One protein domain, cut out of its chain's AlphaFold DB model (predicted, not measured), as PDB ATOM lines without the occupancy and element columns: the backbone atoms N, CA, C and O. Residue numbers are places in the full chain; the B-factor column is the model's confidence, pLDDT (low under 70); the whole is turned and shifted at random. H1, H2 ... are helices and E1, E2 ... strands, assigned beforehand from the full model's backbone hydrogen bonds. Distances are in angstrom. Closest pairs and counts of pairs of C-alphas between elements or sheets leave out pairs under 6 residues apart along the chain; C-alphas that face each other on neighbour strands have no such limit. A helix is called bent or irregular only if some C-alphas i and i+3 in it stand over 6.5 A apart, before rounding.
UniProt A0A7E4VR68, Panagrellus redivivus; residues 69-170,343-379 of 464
ATOM      1  N   LEU A  69      55.283 -59.343  56.360       92.06
ATOM      2  CA  LEU A  69      56.375 -59.926  55.572       92.06
ATOM      3  C   LEU A  69      57.288 -60.805  56.449       92.06
ATOM      4  O   LEU A  69      57.548 -60.445  57.605       92.06
ATOM      5  N   PRO A  70      57.836 -61.910  55.911       93.56
ATOM      6  CA  PRO A  70      58.765 -62.744  56.657       93.56
ATOM      7  C   PRO A  70      60.066 -61.982  56.913       93.56
ATOM      8  O   PRO A  70      60.520 -61.165  56.103       93.56
ATOM      9  N   THR A  71      60.668 -62.249  58.071       92.00
ATOM     10  CA  THR A  71      61.867 -61.544  58.545       92.00
ATOM     11  C   THR A  71      63.117 -62.401  58.359       92.00
ATOM     12  O   THR A  71      63.179 -63.528  58.849       92.00
ATOM     13  N   ILE A  72      64.124 -61.845  57.684       92.31
ATOM     14  CA  ILE A  72      65.486 -62.376  57.588       92.31
ATOM     15  C   ILE A  72      66.382 -61.535  58.497       92.31
ATOM     16  O   ILE A  72      66.584 -60.343  58.254       92.31
ATOM     17  N   LEU A  73      66.931 -62.163  59.529       89.88
ATOM     18  CA  LEU A  73      67.903 -61.564  60.435       89.88
ATOM     19  C   LEU A  73      69.310 -62.008  60.035       89.88
ATOM     20  O   LEU A  73      69.581 -63.202  59.989       89.88
ATOM     21  N   GLU A  74      70.237 -61.078  59.816       88.50
ATOM     22  CA  GLU A  74      71.664 -61.412  59.766       88.50
ATOM     23  C   GLU A  74      72.306 -61.144  61.128       88.50
ATOM     24  O   GLU A  74      72.384 -60.003  61.587       88.50
ATOM     25  N   TRP A  75      72.750 -62.213  61.791       85.44
ATOM     26  CA  TRP A  75      73.229 -62.167  63.171       85.44
ATOM     27  C   TRP A  75      74.534 -61.381  63.295       85.44
ATOM     28  O   TRP A  75      74.687 -60.517  64.160       85.44
ATOM     29  N   ASN A  76      75.488 -61.671  62.418       80.69
ATOM     30  CA  ASN A  76      76.826 -61.098  62.410       80.69
ATOM     31  C   ASN A  76      77.156 -60.589  60.996       80.69
ATOM     32  O   ASN A  76      77.884 -61.247  60.252       80.69
ATOM     33  N   PRO A  77      76.591 -59.435  60.597       79.38
ATOM     34  CA  PRO A  77      76.750 -58.929  59.245       79.38
ATOM     35  C   PRO A  77      78.215 -58.629  58.929       79.38
ATOM     36  O   PRO A  77      78.929 -58.013  59.720       79.38
ATOM     37  N   ALA A  78      78.665 -59.061  57.751       72.06
ATOM     38  CA  ALA A  78      79.997 -58.725  57.263       72.06
ATOM     39  C   ALA A  78      80.027 -57.244  56.823       72.06
ATOM     40  O   ALA A  78      79.252 -56.878  55.932       72.06
ATOM     41  N   PRO A  79      80.920 -56.394  57.374       66.44
ATOM     42  CA  PRO A  79      80.927 -54.952  57.092       66.44
ATOM     43  C   PRO A  79      81.042 -54.610  55.599       66.44
ATOM     44  O   PRO A  79      80.481 -53.625  55.135       66.44
ATOM     45  N   TRP A  80      81.731 -55.457  54.831       66.44
ATOM     46  CA  TRP A  80      82.000 -55.268  53.402       66.44
ATOM     47  C   TRP A  80      80.862 -55.694  52.464       66.44
ATOM     48  O   TRP A  80      81.031 -55.643  51.250       66.44
ATOM     49  N   ALA A  81      79.730 -56.169  52.981       61.69
ATOM     50  CA  ALA A  81      78.713 -56.821  52.156       61.69
ATOM     51  C   ALA A  81      77.313 -56.185  52.241       61.69
ATOM     52  O   ALA A  81      76.370 -56.746  51.699       61.69
ATOM     53  N   ASN A  82      77.152 -55.027  52.889       60.81
ATOM     54  CA  ASN A  82      75.831 -54.534  53.298       60.81
ATOM     55  C   ASN A  82      74.932 -54.037  52.138       60.81
ATOM     56  O   ASN A  82      73.771 -54.430  52.047       60.81
ATOM     57  N   GLU A  83      75.450 -53.228  51.207       57.25
ATOM     58  CA  GLU A  83      74.612 -52.578  50.177       57.25
ATOM     59  C   GLU A  83      74.072 -53.554  49.119       57.25
ATOM     60  O   GLU A  83      72.886 -53.540  48.792       57.25
ATOM     61  N   SER A  84      74.907 -54.480  48.638       62.38
ATOM     62  CA  SER A  84      74.531 -55.440  47.584       62.38
ATOM     63  C   SER A  84      73.400 -56.401  48.003       62.38
ATOM     64  O   SER A  84      72.608 -56.851  47.167       62.38
ATOM     65  N   ARG A  85      73.283 -56.696  49.305       68.75
ATOM     66  CA  ARG A  85      72.284 -57.622  49.871       68.75
ATOM     67  C   ARG A  85      70.881 -57.035  49.836       68.75
ATOM     68  O   ARG A  85      69.954 -57.683  49.351       68.75
ATOM     69  N   LEU A  86      70.746 -55.792  50.295       64.75
ATOM     70  CA  LEU A  86      69.474 -55.070  50.331       64.75
ATOM     71  C   LEU A  86      68.911 -54.881  48.921       64.75
ATOM     72  O   LEU A  86      67.744 -55.191  48.680       64.75
ATOM     73  N   THR A  87      69.755 -54.481  47.967       65.19
ATOM     74  CA  THR A  87      69.357 -54.342  46.559       65.19
ATOM     75  C   THR A  87      68.900 -55.675  45.953       65.19
ATOM     76  O   THR A  87      67.929 -55.716  45.193       65.19
ATOM     77  N   SER A  88      69.546 -56.791  46.313       68.88
ATOM     78  CA  SER A  88      69.179 -58.130  45.822       68.88
ATOM     79  C   SER A  88      67.817 -58.601  46.347       68.88
ATOM     80  O   SER A  88      67.037 -59.185  45.600       68.88
ATOM     81  N   ILE A  89      67.497 -58.322  47.616       70.50
ATOM     82  CA  ILE A  89      66.178 -58.640  48.192       70.50
ATOM     83  C   ILE A  89      65.099 -57.732  47.585       70.50
ATOM     84  O   ILE A  89      64.014 -58.195  47.245       70.50
ATOM     85  N   GLN A  90      65.389 -56.444  47.390       71.62
ATOM     86  CA  GLN A  90      64.419 -55.485  46.853       71.62
ATOM     87  C   GLN A  90      64.054 -55.749  45.386       71.62
ATOM     88  O   GLN A  90      62.892 -55.569  45.011       71.62
ATOM     89  N   SER A  91      65.011 -56.207  44.576       73.06
ATOM     90  CA  SER A  91      64.810 -56.564  43.160       73.06
ATOM     91  C   SER A  91      64.174 -57.948  42.946       73.06
ATOM     92  O   SER A  91      63.820 -58.294  41.821       73.06
ATOM     93  N   CYS A  92      63.979 -58.728  44.013       79.44
ATOM     94  CA  CYS A  92      63.298 -60.021  43.987       79.44
ATOM     95  C   CYS A  92      61.768 -59.866  43.854       79.44
ATOM     96  O   CYS A  92      61.176 -58.880  44.318       79.44
ATOM     97  N   SER A  93      61.114 -60.869  43.253       85.69
ATOM     98  CA  SER A  93      59.646 -60.984  43.233       85.69
ATOM     99  C   SER A  93      59.066 -61.225  44.629       85.69
ATOM    100  O   SER A  93      57.975 -60.749  44.929       85.69
ATOM    101  N   PHE A  94      59.814 -61.909  45.500       86.75
ATOM    102  CA  PHE A  94      59.491 -62.061  46.917       86.75
ATOM    103  C   PHE A  94      59.949 -60.826  47.699       86.75
ATOM    104  O   PHE A  94      61.057 -60.328  47.495       86.75
ATOM    105  N   LYS A  95      59.105 -60.337  48.614       89.88
ATOM    106  CA  LYS A  95      59.437 -59.235  49.528       89.88
ATOM    107  C   LYS A  95      59.647 -59.778  50.936       89.88
ATOM    108  O   LYS A  95      58.805 -60.517  51.429       89.88
ATOM    109  N   CYS A  96      60.750 -59.405  51.576       90.06
ATOM    110  CA  CYS A  96      61.080 -59.797  52.946       90.06
ATOM    111  C   CYS A  96      61.583 -58.590  53.730       90.06
ATOM    112  O   CYS A  96      62.206 -57.690  53.162       90.06
ATOM    113  N   THR A  97      61.370 -58.601  55.042       90.81
ATOM    114  CA  THR A  97      62.019 -57.656  55.950       90.81
ATOM    115  C   THR A  97      63.426 -58.160  56.246       90.81
ATOM    116  O   THR A  97      63.589 -59.242  56.797       90.81
ATOM    117  N   TYR A  98      64.449 -57.385  55.891       89.06
ATOM    118  CA  TYR A  98      65.829 -57.656  56.292       89.06
ATOM    119  C   TYR A  98      66.192 -56.808  57.511       89.06
ATOM    120  O   TYR A  98      65.868 -55.622  57.565       89.06
ATOM    121  N   THR A  99      66.883 -57.398  58.481       87.44
ATOM    122  CA  THR A  99      67.322 -56.694  59.686       87.44
ATOM    123  C   THR A  99      68.643 -57.249  60.211       87.44
ATOM    124  O   THR A  99      68.980 -58.410  60.005       87.44
ATOM    125  N   THR A 100      69.389 -56.409  60.921       87.31
ATOM    126  CA  THR A 100      70.560 -56.791  61.731       87.31
ATOM    127  C   THR A 100      70.287 -56.594  63.227       87.31
ATOM    128  O   THR A 100      71.161 -56.811  64.068       87.31
ATOM    129  N   ASN A 101      69.062 -56.186  63.587       86.75
ATOM    130  CA  ASN A 101      68.643 -56.018  64.971       86.75
ATOM    131  C   ASN A 101      68.400 -57.386  65.619       86.75
ATOM    132  O   ASN A 101      67.321 -57.968  65.507       86.75
ATOM    133  N   ARG A 102      69.404 -57.863  66.357       84.50
ATOM    134  CA  ARG A 102      69.405 -59.161  67.051       84.50
ATOM    135  C   ARG A 102      68.251 -59.366  68.031       84.50
ATOM    136  O   ARG A 102      67.943 -60.506  68.353       84.50
ATOM    137  N   ARG A 103      67.590 -58.294  68.487       85.62
ATOM    138  CA  ARG A 103      66.404 -58.392  69.357       85.62
ATOM    139  C   ARG A 103      65.223 -59.084  68.670       85.62
ATOM    140  O   ARG A 103      64.339 -59.568  69.357       85.62
ATOM    141  N   LEU A 104      65.224 -59.141  67.338       87.25
ATOM    142  CA  LEU A 104      64.166 -59.747  66.527       87.25
ATOM    143  C   LEU A 104      64.420 -61.227  66.204       87.25
ATOM    144  O   LEU A 104      63.741 -61.781  65.348       87.25
ATOM    145  N   VAL A 105      65.402 -61.875  66.844       86.31
ATOM    146  CA  VAL A 105      65.768 -63.269  66.532       86.31
ATOM    147  C   VAL A 105      64.614 -64.252  66.718       86.31
ATOM    148  O   VAL A 105      64.455 -65.130  65.883       86.31
ATOM    149  N   ASN A 106      63.760 -64.058  67.725       86.69
ATOM    150  CA  ASN A 106      62.603 -64.930  67.980       86.69
ATOM    151  C   ASN A 106      61.467 -64.753  66.951       86.69
ATOM    152  O   ASN A 106      60.627 -65.638  66.800       86.69
ATOM    153  N   ASP A 107      61.455 -63.624  66.236       88.19
ATOM    154  CA  ASP A 107      60.493 -63.319  65.167       88.19
ATOM    155  C   ASP A 107      61.071 -63.603  63.766       88.19
ATOM    156  O   ASP A 107      60.386 -63.468  62.742       88.19
ATOM    157  N   ALA A 108      62.363 -63.934  63.692       91.38
ATOM    158  CA  ALA A 108      63.056 -64.173  62.440       91.38
ATOM    159  C   ALA A 108      62.694 -65.554  61.892       91.38
ATOM    160  O   ALA A 108      62.771 -66.562  62.589       91.38
ATOM    161  N   HIS A 109      62.357 -65.595  60.607       94.38
ATOM    162  CA  HIS A 109      62.053 -66.831  59.889       94.38
ATOM    163  C   HIS A 109      63.337 -67.480  59.369       94.38
ATOM    164  O   HIS A 109      63.441 -68.702  59.325       94.38
ATOM    165  N   LEU A 110      64.339 -66.658  59.038       93.94
ATOM    166  CA  LEU A 110      65.713 -67.083  58.790       93.94
ATOM    167  C   LEU A 110      66.669 -66.243  59.637       93.94
ATOM    168  O   LEU A 110      66.614 -65.013  59.588       93.94
ATOM    169  N   THR A 111      67.579 -66.903  60.351       91.50
ATOM    170  CA  THR A 111      68.691 -66.256  61.058       91.50
ATOM    171  C   THR A 111      70.011 -66.664  60.417       91.50
ATOM    172  O   THR A 111      70.433 -67.812  60.509       91.50
ATOM    173  N   ILE A 112      70.667 -65.724  59.742       90.38
ATOM    174  CA  ILE A 112      71.900 -65.949  58.992       90.38
ATOM    175  C   ILE A 112      73.110 -65.730  59.883       90.38
ATOM    176  O   ILE A 112      73.317 -64.641  60.422       90.38
ATOM    177  N   TYR A 113      73.956 -66.753  59.949       87.88
ATOM    178  CA  TYR A 113      75.264 -66.698  60.577       87.88
ATOM    179  C   TYR A 113      76.337 -66.719  59.491       87.88
ATOM    180  O   TYR A 113      76.537 -67.727  58.808       87.88
ATOM    181  N   HIS A 114      77.043 -65.603  59.326       86.69
ATOM    182  CA  HIS A 114      78.080 -65.454  58.311       86.69
ATOM    183  C   HIS A 114      79.445 -65.865  58.876       86.69
ATOM    184  O   HIS A 114      80.069 -65.117  59.624       86.69
ATOM    185  N   MET A 115      79.978 -67.021  58.484       81.69
ATOM    186  CA  MET A 115      81.210 -67.559  59.093       81.69
ATOM    187  C   MET A 115      82.461 -66.705  58.858       81.69
ATOM    188  O   MET A 115      83.437 -66.827  59.591       81.69
ATOM    189  N   GLY A 116      82.459 -65.854  57.828       70.31
ATOM    190  CA  GLY A 116      83.558 -64.933  57.523       70.31
ATOM    191  C   GLY A 116      83.517 -63.577  58.234       70.31
ATOM    192  O   GLY A 116      84.390 -62.762  57.951       70.31
ATOM    193  N   ALA A 117      82.516 -63.313  59.078       69.62
ATOM    194  CA  ALA A 117      82.395 -62.052  59.813       69.62
ATOM    195  C   ALA A 117      83.003 -62.164  61.228       69.62
ATOM    196  O   ALA A 117      83.595 -63.189  61.571       69.62
ATOM    197  N   ASP A 118      82.919 -61.092  62.023       60.41
ATOM    198  CA  ASP A 118      83.560 -61.007  63.341       60.41
ATOM    199  C   ASP A 118      83.142 -62.170  64.258       60.41
ATOM    200  O   ASP A 118      81.965 -62.338  64.581       60.41
ATOM    201  N   LYS A 119      84.137 -62.956  64.689       53.78
ATOM    202  CA  LYS A 119      83.985 -64.146  65.537       53.78
ATOM    203  C   LYS A 119      83.433 -63.799  66.919       53.78
ATOM    204  O   LYS A 119      82.671 -64.583  67.479       53.78
ATOM    205  N   CYS A 120      83.769 -62.623  67.450       50.19
ATOM    206  CA  CYS A 120      83.291 -62.148  68.750       50.19
ATOM    207  C   CYS A 120      81.797 -61.799  68.712       50.19
ATOM    208  O   CYS A 120      81.100 -61.857  69.722       50.19
ATOM    209  N   ALA A 121      81.278 -61.498  67.521       53.09
ATOM    210  CA  ALA A 121      79.887 -61.156  67.294       53.09
ATOM    211  C   ALA A 121      78.984 -62.394  67.093       53.09
ATOM    212  O   ALA A 121      77.778 -62.223  66.917       53.09
ATOM    213  N   MET A 122      79.534 -63.616  67.111       54.47
ATOM    214  CA  MET A 122      78.831 -64.867  66.780       54.47
ATOM    215  C   MET A 122      78.389 -65.709  67.980       54.47
ATOM    216  O   MET A 122      77.916 -66.821  67.763       54.47
ATOM    217  N   ALA A 123      78.531 -65.217  69.217       55.34
ATOM    218  CA  ALA A 123      78.094 -65.952  70.404       55.34
ATOM    219  C   ALA A 123      76.641 -66.447  70.216       55.34
ATOM    220  O   ALA A 123      75.748 -65.609  70.021       55.34
ATOM    221  N   PRO A 124      76.406 -67.773  70.177       53.69
ATOM    222  CA  PRO A 124      75.085 -68.319  69.904       53.69
ATOM    223  C   PRO A 124      74.140 -67.960  71.055       53.69
ATOM    224  O   PRO A 124      74.474 -68.152  72.221       53.69
ATOM    225  N   GLN A 125      72.963 -67.433  70.726       56.59
ATOM    226  CA  GLN A 125      71.831 -67.412  71.656       56.59
ATOM    227  C   GLN A 125      71.077 -68.752  71.568       56.59
ATOM    228  O   GLN A 125      71.243 -69.471  70.574       56.59
ATOM    229  N   PRO A 126      70.271 -69.113  72.585       52.66
ATOM    230  CA  PRO A 126      69.453 -70.319  72.557       52.66
ATOM    231  C   PRO A 126      68.600 -70.400  71.287       52.66
ATOM    232  O   PRO A 126      68.128 -69.388  70.771       52.66
ATOM    233  N   LYS A 127      68.448 -71.630  70.796       56.91
ATOM    234  CA  LYS A 127      67.752 -72.021  69.566       56.91
ATOM    235  C   LYS A 127      66.427 -71.260  69.403       56.91
ATOM    236  O   LYS A 127      65.540 -71.388  70.244       56.91
ATOM    237  N   ASN A 128      66.305 -70.495  68.318       56.50
ATOM    238  CA  ASN A 128      65.029 -69.940  67.876       56.50
ATOM    239  C   ASN A 128      64.077 -71.115  67.590       56.50
ATOM    240  O   ASN A 128      64.431 -72.014  66.831       56.50
ATOM    241  N   THR A 129      62.906 -71.157  68.223       58.41
ATOM    242  CA  THR A 129      61.971 -72.284  68.073       58.41
ATOM    243  C   THR A 129      61.053 -72.155  66.855       58.41
ATOM    244  O   THR A 129      60.328 -73.104  66.571       58.41
ATOM    245  N   SER A 130      61.056 -71.019  66.140       71.25
ATOM    246  CA  SER A 130      60.123 -70.742  65.029       71.25
ATOM    247  C   SER A 130      60.772 -70.626  63.638       71.25
ATOM    248  O   SER A 130      60.092 -70.867  62.643       71.25
ATOM    249  N   GLY A 131      62.061 -70.281  63.539       88.81
ATOM    250  CA  GLY A 131      62.771 -70.065  62.267       88.81
ATOM    251  C   GLY A 131      63.977 -70.982  62.051       88.81
ATOM    252  O   GLY A 131      64.335 -71.772  62.918       88.81
ATOM    253  N   LEU A 132      64.631 -70.859  60.889       93.44
ATOM    254  CA  LEU A 132      65.815 -71.654  60.538       93.44
ATOM    255  C   LEU A 132      67.117 -70.888  60.791       93.44
ATOM    256  O   LEU A 132      67.287 -69.747  60.346       93.44
ATOM    257  N   ASN A 133      68.084 -71.556  61.409       91.50
ATOM    258  CA  ASN A 133      69.459 -71.087  61.514       91.50
ATOM    259  C   ASN A 133      70.231 -71.433  60.235       91.50
ATOM    260  O   ASN A 133      70.440 -72.602  59.897       91.50
ATOM    261  N   VAL A 134      70.687 -70.401  59.529       93.38
ATOM    262  CA  VAL A 134      71.362 -70.505  58.233       93.38
ATOM    263  C   VAL A 134      72.877 -70.410  58.409       93.38
ATOM    264  O   VAL A 134      73.410 -69.387  58.845       93.38
ATOM    265  N   PHE A 135      73.586 -71.460  58.000       92.56
ATOM    266  CA  PHE A 135      75.040 -71.490  57.875       92.56
ATOM    267  C   PHE A 135      75.473 -70.865  56.544       92.56
ATOM    268  O   PHE A 135      75.371 -71.506  55.496       92.56
ATOM    269  N   LEU A 136      75.972 -69.625  56.573       91.50
ATOM    270  CA  LEU A 136      76.475 -68.922  55.391       91.50
ATOM    271  C   LEU A 136      78.008 -68.898  55.395       91.50
ATOM    272  O   LEU A 136      78.631 -68.247  56.240       91.50
ATOM    273  N   ASN A 137      78.634 -69.585  54.438       89.75
ATOM    274  CA  ASN A 137      80.091 -69.617  54.328       89.75
ATOM    275  C   ASN A 137      80.586 -69.838  52.897       89.75
ATOM    276  O   ASN A 137      80.180 -70.780  52.224       89.75
ATOM    277  N   MET A 138      81.546 -69.018  52.478       89.31
ATOM    278  CA  MET A 138      82.202 -69.132  51.172       89.31
ATOM    279  C   MET A 138      83.634 -69.639  51.244       89.31
ATOM    280  O   MET A 138      84.194 -70.017  50.229       89.31
ATOM    281  N   GLU A 139      84.234 -69.666  52.427       89.31
ATOM    282  CA  GLU A 139      85.649 -69.981  52.573       89.31
ATOM    283  C   GLU A 139      85.847 -71.430  53.040       89.31
ATOM    284  O   GLU A 139      84.985 -71.989  53.719       89.31
ATOM    285  N   ALA A 140      86.982 -72.050  52.709       89.19
ATOM    286  CA  ALA A 140      87.252 -73.432  53.085       89.19
ATOM    287  C   ALA A 140      87.154 -73.653  54.617       89.19
ATOM    288  O   ALA A 140      87.577 -72.786  55.395       89.19
ATOM    289  N   PRO A 141      86.652 -74.820  55.080       86.69
ATOM    290  CA  PRO A 141      86.443 -75.120  56.500       86.69
ATOM    291  C   PRO A 141      87.636 -74.810  57.409       86.69
ATOM    292  O   PRO A 141      87.454 -74.346  58.534       86.69
ATOM    293  N   VAL A 142      88.858 -75.034  56.921       80.44
ATOM    294  CA  VAL A 142      90.104 -74.817  57.677       80.44
ATOM    295  C   VAL A 142      90.359 -73.344  58.007       80.44
ATOM    296  O   VAL A 142      90.963 -73.036  59.029       80.44
ATOM    297  N   HIS A 143      89.862 -72.422  57.184       79.88
ATOM    298  CA  HIS A 143      90.041 -70.983  57.370       79.88
ATOM    299  C   HIS A 143      88.907 -70.352  58.192       79.88
ATOM    300  O   HIS A 143      89.032 -69.203  58.632       79.88
ATOM    301  N   ARG A 144      87.805 -71.086  58.414       79.81
ATOM    302  CA  ARG A 144      86.626 -70.652  59.181       79.81
ATOM    303  C   ARG A 144      86.160 -71.737  60.162       79.81
ATOM    304  O   ARG A 144      85.045 -72.235  60.038       79.81
ATOM    305  N   PRO A 145      86.966 -72.093  61.179       73.25
ATOM    306  CA  PRO A 145      86.642 -73.182  62.099       73.25
ATOM    307  C   PRO A 145      85.545 -72.829  63.118       73.25
ATOM    308  O   PRO A 145      85.350 -73.585  64.058       73.25
ATOM    309  N   PHE A 146      84.843 -71.695  62.986       71.88
ATOM    310  CA  PHE A 146      83.926 -71.223  64.028       71.88
ATOM    311  C   PHE A 146      82.727 -72.152  64.257       71.88
ATOM    312  O   PHE A 146      82.262 -72.285  65.383       71.88
ATOM    313  N   TYR A 147      82.292 -72.878  63.223       76.94
ATOM    314  CA  TYR A 147      81.285 -73.937  63.361       76.94
ATOM    315  C   TYR A 147      81.668 -75.002  64.400       76.94
ATOM    316  O   TYR A 147      80.800 -75.746  64.841       76.94
ATOM    317  N   LYS A 148      82.951 -75.066  64.796       75.62
ATOM    318  CA  LYS A 148      83.452 -75.949  65.847       75.62
ATOM    319  C   LYS A 148      83.181 -75.488  67.283       75.62
ATOM    320  O   LYS A 148      83.548 -76.192  68.215       75.62
ATOM    321  N   TYR A 149      82.584 -74.312  67.462       75.31
ATOM    322  CA  TYR A 149      82.294 -73.732  68.779       75.31
ATOM    323  C   TYR A 149      80.795 -73.597  69.060       75.31
ATOM    324  O   TYR A 149      80.403 -72.992  70.054       75.31
ATOM    325  N   VAL A 150      79.949 -74.144  68.187       75.69
ATOM    326  CA  VAL A 150      78.496 -74.210  68.374       75.69
ATOM    327  C   VAL A 150      78.059 -75.675  68.499       75.69
ATOM    328  O   VAL A 150      78.802 -76.563  68.055       75.69
ATOM    329  N   PRO A 151      76.876 -75.960  69.082       83.69
ATOM    330  CA  PRO A 151      76.306 -77.303  69.072       83.69
ATOM    331  C   PRO A 151      76.298 -77.908  67.665       83.69
ATOM    332  O   PRO A 151      76.128 -77.205  66.666       83.69
ATOM    333  N   THR A 152      76.489 -79.223  67.570       86.69
ATOM    334  CA  THR A 152      76.585 -79.915  66.276       86.69
ATOM    335  C   THR A 152      75.344 -79.726  65.415       86.69
ATOM    336  O   THR A 152      75.467 -79.688  64.200       86.69
ATOM    337  N   ASP A 153      74.183 -79.593  66.047       88.56
ATOM    338  CA  ASP A 153      72.847 -79.446  65.474       88.56
ATOM    339  C   ASP A 153      72.342 -77.990  65.560       88.56
ATOM    340  O   ASP A 153      71.146 -77.732  65.688       88.56
ATOM    341  N   PHE A 154      73.253 -77.016  65.537       85.94
ATOM    342  CA  PHE A 154      72.888 -75.602  65.635       85.94
ATOM    343  C   PHE A 154      72.249 -75.046  64.352       85.94
ATOM    344  O   PHE A 154      71.438 -74.125  64.429       85.94
ATOM    345  N   PHE A 155      72.627 -75.578  63.185       90.38
ATOM    346  CA  PHE A 155      72.174 -75.092  61.880       90.38
ATOM    347  C   PHE A 155      71.149 -76.029  61.248       90.38
ATOM    348  O   PHE A 155      71.328 -77.248  61.241       90.38
ATOM    349  N   ASP A 156      70.133 -75.432  60.633       93.44
ATOM    350  CA  ASP A 156      69.085 -76.131  59.887       93.44
ATOM    351  C   ASP A 156      69.328 -76.046  58.381       93.44
ATOM    352  O   ASP A 156      69.106 -77.008  57.648       93.44
ATOM    353  N   PHE A 157      69.833 -74.903  57.916       95.38
ATOM    354  CA  PHE A 157      69.895 -74.553  56.502       95.38
ATOM    355  C   PHE A 157      71.302 -74.106  56.093       95.38
ATOM    356  O   PHE A 157      72.033 -73.510  56.883       95.38
ATOM    357  N   THR A 158      71.702 -74.376  54.853       95.44
ATOM    358  CA  THR A 158      73.079 -74.168  54.378       95.44
ATOM    359  C   THR A 158      73.146 -73.327  53.112       95.44
ATOM    360  O   THR A 158      72.500 -73.621  52.105       95.44
ATOM    361  N   VAL A 159      74.014 -72.317  53.131       94.62
ATOM    362  CA  VAL A 159      74.338 -71.486  51.969       94.62
ATOM    363  C   VAL A 159      75.853 -71.424  51.813       94.62
ATOM    364  O   VAL A 159      76.546 -70.653  52.481       94.62
ATOM    365  N   THR A 160      76.390 -72.296  50.965       93.50
ATOM    366  CA  THR A 160      77.838 -72.499  50.826       93.50
ATOM    367  C   THR A 160      78.236 -72.854  49.401       93.50
ATOM    368  O   THR A 160      77.379 -73.151  48.577       93.50
ATOM    369  N   TYR A 161      79.538 -72.903  49.109       91.88
ATOM    370  CA  TYR A 161      80.038 -73.335  47.798       91.88
ATOM    371  C   TYR A 161      79.795 -74.817  47.473       91.88
ATOM    372  O   TYR A 161      80.040 -75.240  46.344       91.88
ATOM    373  N   ARG A 162      79.338 -75.627  48.435       92.25
ATOM    374  CA  ARG A 162      79.023 -77.032  48.180       92.25
ATOM    375  C   ARG A 162      77.792 -77.181  47.310       92.25
ATOM    376  O   ARG A 162      76.810 -76.460  47.462       92.25
ATOM    377  N   GLN A 163      77.820 -78.188  46.449       90.19
ATOM    378  CA  GLN A 163      76.699 -78.471  45.554       90.19
ATOM    379  C   GLN A 163      75.488 -79.062  46.268       90.19
ATOM    380  O   GLN A 163      74.370 -78.870  45.810       90.19
ATOM    381  N   ASP A 164      75.709 -79.755  47.385       92.44
ATOM    382  CA  ASP A 164      74.666 -80.303  48.255       92.44
ATOM    383  C   ASP A 164      74.253 -79.334  49.378       92.44
ATOM    384  O   ASP A 164      73.623 -79.744  50.349       92.44
ATOM    385  N   SER A 165      74.624 -78.052  49.269       94.31
ATOM    386  CA  SER A 165      74.070 -76.985  50.107       94.31
ATOM    387  C   SER A 165      72.613 -76.724  49.714       94.31
ATOM    388  O   SER A 165      72.275 -76.820  48.538       94.31
ATOM    389  N   ASP A 166      71.765 -76.324  50.663       95.56
ATOM    390  CA  ASP A 166      70.349 -76.024  50.385       95.56
ATOM    391  C   ASP A 166      70.184 -74.916  49.339       95.56
ATOM    392  O   ASP A 166      69.352 -75.016  48.438       95.56
ATOM    393  N   ILE A 167      71.017 -73.875  49.433       93.88
ATOM    394  CA  ILE A 167      71.239 -72.922  48.345       93.88
ATOM    395  C   ILE A 167      72.736 -72.916  48.022       93.88
ATOM    396  O   ILE A 167      73.520 -72.310  48.759       93.88
ATOM    397  N   PRO A 168      73.160 -73.561  46.922       91.38
ATOM    398  CA  PRO A 168      74.545 -73.515  46.486       91.38
ATOM    399  C   PRO A 168      74.960 -72.095  46.094       91.38
ATOM    400  O   PRO A 168      74.328 -71.428  45.270       91.38
ATOM    401  N   LEU A 169      76.063 -71.647  46.677       89.62
ATOM    402  CA  LEU A 169      76.666 -70.341  46.484       89.62
ATOM    403  C   LEU A 169      78.042 -70.525  45.837       89.62
ATOM    404  O   LEU A 169      79.078 -70.504  46.493       89.62
ATOM    405  N   PHE A 170      78.057 -70.757  44.528       87.56
ATOM    406  CA  PHE A 170      79.307 -70.898  43.780       87.56
ATOM    407  C   PHE A 170      79.997 -69.544  43.588       87.56
ATOM    408  O   PHE A 170      79.336 -68.516  43.431       87.56
ATOM    409  N   PRO A 343      75.213 -64.550  42.220       58.16
ATOM    410  CA  PRO A 343      73.999 -64.247  41.487       58.16
ATOM    411  C   PRO A 343      72.960 -63.706  42.491       58.16
ATOM    412  O   PRO A 343      72.667 -64.421  43.460       58.16
ATOM    413  N   PRO A 344      72.389 -62.494  42.281       59.12
ATOM    414  CA  PRO A 344      71.407 -61.849  43.176       59.12
ATOM    415  C   PRO A 344      70.275 -62.784  43.637       59.12
ATOM    416  O   PRO A 344      69.671 -62.618  44.696       59.12
ATOM    417  N   SER A 345      70.067 -63.850  42.862       73.25
ATOM    418  CA  SER A 345      69.277 -65.031  43.176       73.25
ATOM    419  C   SER A 345      69.467 -65.637  44.571       73.25
ATOM    420  O   SER A 345      68.504 -66.211  45.048       73.25
ATOM    421  N   VAL A 346      70.630 -65.578  45.237       84.38
ATOM    422  CA  VAL A 346      70.806 -66.301  46.519       84.38
ATOM    423  C   VAL A 346      70.006 -65.646  47.642       84.38
ATOM    424  O   VAL A 346      69.281 -66.328  48.362       84.38
ATOM    425  N   TRP A 347      70.035 -64.316  47.735       85.44
ATOM    426  CA  TRP A 347      69.207 -63.574  48.690       85.44
ATOM    427  C   TRP A 347      67.719 -63.657  48.353       85.44
ATOM    428  O   TRP A 347      66.892 -63.813  49.247       85.44
ATOM    429  N   CYS A 348      67.382 -63.634  47.062       87.88
ATOM    430  CA  CYS A 348      66.011 -63.838  46.598       87.88
ATOM    431  C   CYS A 348      65.493 -65.255  46.920       87.88
ATOM    432  O   CYS A 348      64.359 -65.410  47.363       87.88
ATOM    433  N   GLN A 349      66.331 -66.286  46.777       91.19
ATOM    434  CA  GLN A 349      66.009 -67.663  47.161       91.19
ATOM    435  C   GLN A 349      65.833 -67.800  48.673       91.19
ATOM    436  O   GLN A 349      64.856 -68.402  49.102       91.19
ATOM    437  N   MET A 350      66.703 -67.191  49.484       92.31
ATOM    438  CA  MET A 350      66.494 -67.146  50.936       92.31
ATOM    439  C   MET A 350      65.189 -66.421  51.290       92.31
ATOM    440  O   MET A 350      64.450 -66.894  52.142       92.31
ATOM    441  N   CYS A 351      64.844 -65.331  50.598       92.25
ATOM    442  CA  CYS A 351      63.556 -64.662  50.790       92.25
ATOM    443  C   CYS A 351      62.371 -65.569  50.437       92.25
ATOM    444  O   CYS A 351      61.435 -65.677  51.222       92.25
ATOM    445  N   LYS A 352      62.444 -66.310  49.327       93.38
ATOM    446  CA  LYS A 352      61.454 -67.342  49.000       93.38
ATOM    447  C   LYS A 352      61.331 -68.393  50.111       93.38
ATOM    448  O   LYS A 352      60.216 -68.703  50.507       93.38
ATOM    449  N   VAL A 353      62.445 -68.910  50.632       95.06
ATOM    450  CA  VAL A 353      62.432 -69.891  51.734       95.06
ATOM    451  C   VAL A 353      61.822 -69.289  53.000       95.06
ATOM    452  O   VAL A 353      61.047 -69.958  53.669       95.06
ATOM    453  N   ALA A 354      62.093 -68.021  53.312       94.25
ATOM    454  CA  ALA A 354      61.505 -67.350  54.469       94.25
ATOM    455  C   ALA A 354      59.967 -67.271  54.388       94.25
ATOM    456  O   ALA A 354      59.306 -67.458  55.407       94.25
ATOM    457  N   HIS A 355      59.400 -67.060  53.191       94.81
ATOM    458  CA  HIS A 355      57.949 -67.166  52.956       94.81
ATOM    459  C   HIS A 355      57.433 -68.584  53.229       94.81
ATOM    460  O   HIS A 355      56.437 -68.744  53.923       94.81
ATOM    461  N   GLN A 356      58.149 -69.607  52.760       95.00
ATOM    462  CA  GLN A 356      57.762 -71.009  52.967       95.00
ATOM    463  C   GLN A 356      57.874 -71.459  54.435       95.00
ATOM    464  O   GLN A 356      57.143 -72.329  54.893       95.00
ATOM    465  N   VAL A 357      58.805 -70.879  55.196       94.69
ATOM    466  CA  VAL A 357      58.876 -71.088  56.650       94.69
ATOM    467  C   VAL A 357      57.688 -70.409  57.334       94.69
ATOM    468  O   VAL A 357      57.088 -70.989  58.233       94.69
ATOM    469  N   GLN A 358      57.319 -69.204  56.891       94.06
ATOM    470  CA  GLN A 358      56.208 -68.438  57.457       94.06
ATOM    471  C   GLN A 358      54.845 -69.101  57.250       94.06
ATOM    472  O   GLN A 358      54.035 -69.120  58.174       94.06
ATOM    473  N   ASP A 359      54.581 -69.627  56.054       94.00
ATOM    474  CA  ASP A 359      53.323 -70.317  55.740       94.00
ATOM    475  C   ASP A 359      53.296 -71.783  56.216       94.00
ATOM    476  O   ASP A 359      52.278 -72.465  56.092       94.00
ATOM    477  N   GLY A 360      54.405 -72.267  56.789       92.31
ATOM    478  CA  GLY A 360      54.555 -73.619  57.316       92.31
ATOM    479  C   GLY A 360      54.796 -74.700  56.258       92.31
ATOM    480  O   GLY A 360      54.924 -75.870  56.624       92.31
ATOM    481  N   SER A 361      54.893 -74.351  54.971       94.00
ATOM    482  CA  SER A 361      55.145 -75.302  53.877       94.00
ATOM    483  C   SER A 361      56.582 -75.825  53.830       94.00
ATOM    484  O   SER A 361      56.846 -76.839  53.178       94.00
ATOM    485  N   TYR A 362      57.519 -75.170  54.522       94.31
ATOM    486  CA  TYR A 362      58.900 -75.618  54.639       94.31
ATOM    487  C   TYR A 362      59.375 -75.636  56.087       94.31
ATOM    488  O   TYR A 362      59.403 -74.624  56.783       94.31
ATOM    489  N   GLN A 363      59.837 -76.807  56.510       89.38
ATOM    490  CA  GLN A 363      60.510 -77.018  57.782       89.38
ATOM    491  C   GLN A 363      61.705 -77.929  57.542       89.38
ATOM    492  O   GLN A 363      61.644 -78.858  56.732       89.38
ATOM    493  N   LYS A 364      62.797 -77.687  58.260       90.75
ATOM    494  CA  LYS A 364      63.987 -78.524  58.183       90.75
ATOM    495  C   LYS A 364      64.528 -78.767  59.579       90.75
ATOM    496  O   LYS A 364      64.569 -77.859  60.399       90.75
ATOM    497  N   LYS A 365      64.912 -80.017  59.843       88.50
ATOM    498  CA  LYS A 365      65.568 -80.387  61.096       88.50
ATOM    499  C   LYS A 365      67.052 -80.019  61.031       88.50
ATOM    500  O   LYS A 365      67.650 -80.168  59.959       88.50
ATOM    501  N   PRO A 366      67.654 -79.634  62.163       88.69
ATOM    502  CA  PRO A 366      69.074 -79.376  62.196       88.69
ATOM    503  C   PRO A 366      69.890 -80.625  61.879       88.69
ATOM    504  O   PRO A 366      69.474 -81.758  62.135       88.69
ATOM    505  N   PHE A 367      71.067 -80.405  61.307       90.19
ATOM    506  CA  PHE A 367      71.983 -81.458  60.883       90.19
ATOM    507  C   PHE A 367      73.336 -81.286  61.571       90.19
ATOM    508  O   PHE A 367      73.686 -80.198  62.020       90.19
ATOM    509  N   ASN A 368      74.125 -82.361  61.624       92.56
ATOM    510  CA  ASN A 368      75.456 -82.302  62.214       92.56
ATOM    511  C   ASN A 368      76.426 -81.522  61.303       92.56
ATOM    512  O   ASN A 368      76.952 -82.067  60.325       92.56
ATOM    513  N   ILE A 369      76.692 -80.258  61.645       89.50
ATOM    514  CA  ILE A 369      77.556 -79.363  60.861       89.50
ATOM    515  C   ILE A 369      79.012 -79.839  60.800       89.50
ATOM    516  O   ILE A 369      79.693 -79.608  59.805       89.50
ATOM    517  N   TYR A 370      79.497 -80.548  61.819       86.00
ATOM    518  CA  TYR A 370      80.873 -81.048  61.859       86.00
ATOM    519  C   TYR A 370      81.073 -82.183  60.865       86.00
ATOM    520  O   TYR A 370      82.057 -82.186  60.126       86.00
ATOM    521  N   ASN A 371      80.125 -83.120  60.814       89.50
ATOM    522  CA  ASN A 371      80.158 -84.228  59.868       89.50
ATOM    523  C   ASN A 371      79.974 -83.725  58.442       89.50
ATOM    524  O   ASN A 371      80.710 -84.149  57.552       89.50
ATOM    525  N   TRP A 372      79.026 -82.802  58.243       91.31
ATOM    526  CA  TRP A 372      78.768 -82.225  56.934       91.31
ATOM    527  C   TRP A 372      79.944 -81.347  56.491       91.31
ATOM    528  O   TRP A 372      80.642 -81.733  55.565       91.31
ATOM    529  N   TRP A 373      80.233 -80.220  57.148       89.06
ATOM    530  CA  TRP A 373      81.217 -79.222  56.693       89.06
ATOM    531  C   TRP A 373      82.675 -79.537  57.059       89.06
ATOM    532  O   TRP A 373      83.593 -79.217  56.306       89.06
ATOM    533  N   GLY A 374      82.917 -80.121  58.232       74.62
ATOM    534  CA  GLY A 374      84.269 -80.275  58.773       74.62
ATOM    535  C   GLY A 374      84.985 -81.545  58.321       74.62
ATOM    536  O   GLY A 374      86.125 -81.491  57.855       74.62
ATOM    537  N   SER A 375      84.344 -82.702  58.483       72.62
ATOM    538  CA  SER A 375      84.980 -84.004  58.269       72.62
ATOM    539  C   SER A 375      85.043 -84.379  56.784       72.62
ATOM    540  O   SER A 375      84.074 -84.200  56.053       72.62
ATOM    541  N   LYS A 376      86.185 -84.916  56.325       73.06
ATOM    542  CA  LYS A 376      86.376 -85.497  54.972       73.06
ATOM    543  C   LYS A 376      86.090 -84.557  53.785       73.06
ATOM    544  O   LYS A 376      86.036 -85.005  52.643       73.06
ATOM    545  N   MET A 377      85.926 -83.260  54.036       82.25
ATOM    546  CA  MET A 377      85.651 -82.273  52.992       82.25
ATOM    547  C   MET A 377      86.927 -81.771  52.311       82.25
ATOM    548  O   MET A 377      86.909 -81.476  51.118       82.25
ATOM    549  N   CYS A 378      88.017 -81.670  53.072       87.88
ATOM    550  CA  CYS A 378      89.289 -81.125  52.620       87.88
ATOM    551  C   CYS A 378      90.417 -82.146  52.755       87.88
ATOM    552  O   CYS A 378      90.464 -82.922  53.708       87.88
ATOM    553  N   TYR A 379      91.347 -82.087  51.813       86.00
ATOM    554  CA  TYR A 379      92.562 -82.881  51.753       86.00
ATOM    555  C   TYR A 379      93.728 -81.990  52.197       86.00
ATOM    556  O   TYR A 379      93.971 -80.927  51.620       86.00
TER     557      TYR A 379
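Overview. This is residues 69 to 170 and 343 to 379 of the 464 residues of a protein of Panagrellus redivivus (UniProt A0A7E4VR68). A twisted wall of five parallel strands has the longest helix, H5, packed along one face and the short helix H2 over E1 on the opposite face. Irregular H1 covers edge strand E2 and meets H5, while the small helices H3, H4 and H6 gather near the end towards which the strands run. The printed part has 139 residues with six named helices and five named strands, E1 H1 E2 H2 E3 H3 E4 H4 E5 H5 H6 along the chain; the sheet's order is E2 E1 E3 E4 E5. The class is mixed, with under half of the residues in named elements, and the whole is compact, with a radius of gyration of the C-alphas of 14.1 A and spans of 41 by 30 by 28 A.

Along the chain. E1, residues 71 to 74, spans 9.9 A from C-alpha 71 at (61.867, -61.544, 58.545). H1, residues 79 to 90, spans 19.4 A and is irregular, with C-alphas 80 and 83 8.5 A apart. E2 is residues 97 to 99. H2, residues 102 to 107, is irregular, with C-alphas 103 and 106 7.7 A apart. E3, residues 110 to 114, spans 12.5 A; H3 is residues 119 to 122. E4, residues 132 to 137, spans 15.7 A; H4 is residues 145 to 149 and E5 residues 157 to 160. H5, residues 345 to 358, spans 19.7 A; H6, residues 369 to 374, ends at C-alpha 374 at (84.269, -80.275, 58.773).

Arrangement. In the sheet, these backbone atoms of neighbour strands are within hydrogen-bond range: N 72 and O 97 across E1 and E2 at 2.8 A, N 112 and O 73 across E3 and E1 at 2.8 A, N 134 and O 111 across E4 and E3 at 2.8 A, and N 159 and O 135 across E5 and E4 at 2.8 A. E1, H1, E2; E3, H3, E4; and E4, H4, E5 are strand-helix-strand units, two parallel neighbour strands with a helix between; E2, H2, E3 is a split one, with E1 between its strands. Their crossovers are right-handed. H5 runs along the strands, at 23 degrees to E3 on the local plane and a height over the sheet of 8.0 A; its closest C-alpha to E3 is that of Ala 354, 6.0 A from Leu 110. H2 is on the opposite face at a height over the sheet of 7.9 A, slantwise to E1 at 35 degrees on the local plane. H1 touches H5 with residues 85 to 89 alone, the C-alphas of Ile 89 and Cys 348 closest at 5.4 A. H4 and H6 only just touch, with 3 pairs of C-alphas within 8 A, the closest those of Lys 148 and Tyr 370, 7.0 A apart. H3 and H4 are not on the sheet; H6 only grazes it with residues 369 to 373. Every O i to N i+4 pair is within hydrogen-bond range in H5 and H6, against 4 of 8 in H1, 0 of 2 in H2 and 0 of 1 in H4, where 2 of 3 and 2 of 2 O i to N i+3 pairs are within range in H2 and H4; H3 is too short for an i+4 pair.

Size, cuts and confidence. The C-alphas farthest apart are those of Leu 69 and Tyr 379, 43.0 A. Residues 171 to 342 are not printed, and C-alphas 170 and 343 are 8.8 A apart across the cut. Of the links printed whole, none is long. pLDDT is under 70 at residues 79 to 88, 117 to 129 and 343 to 344.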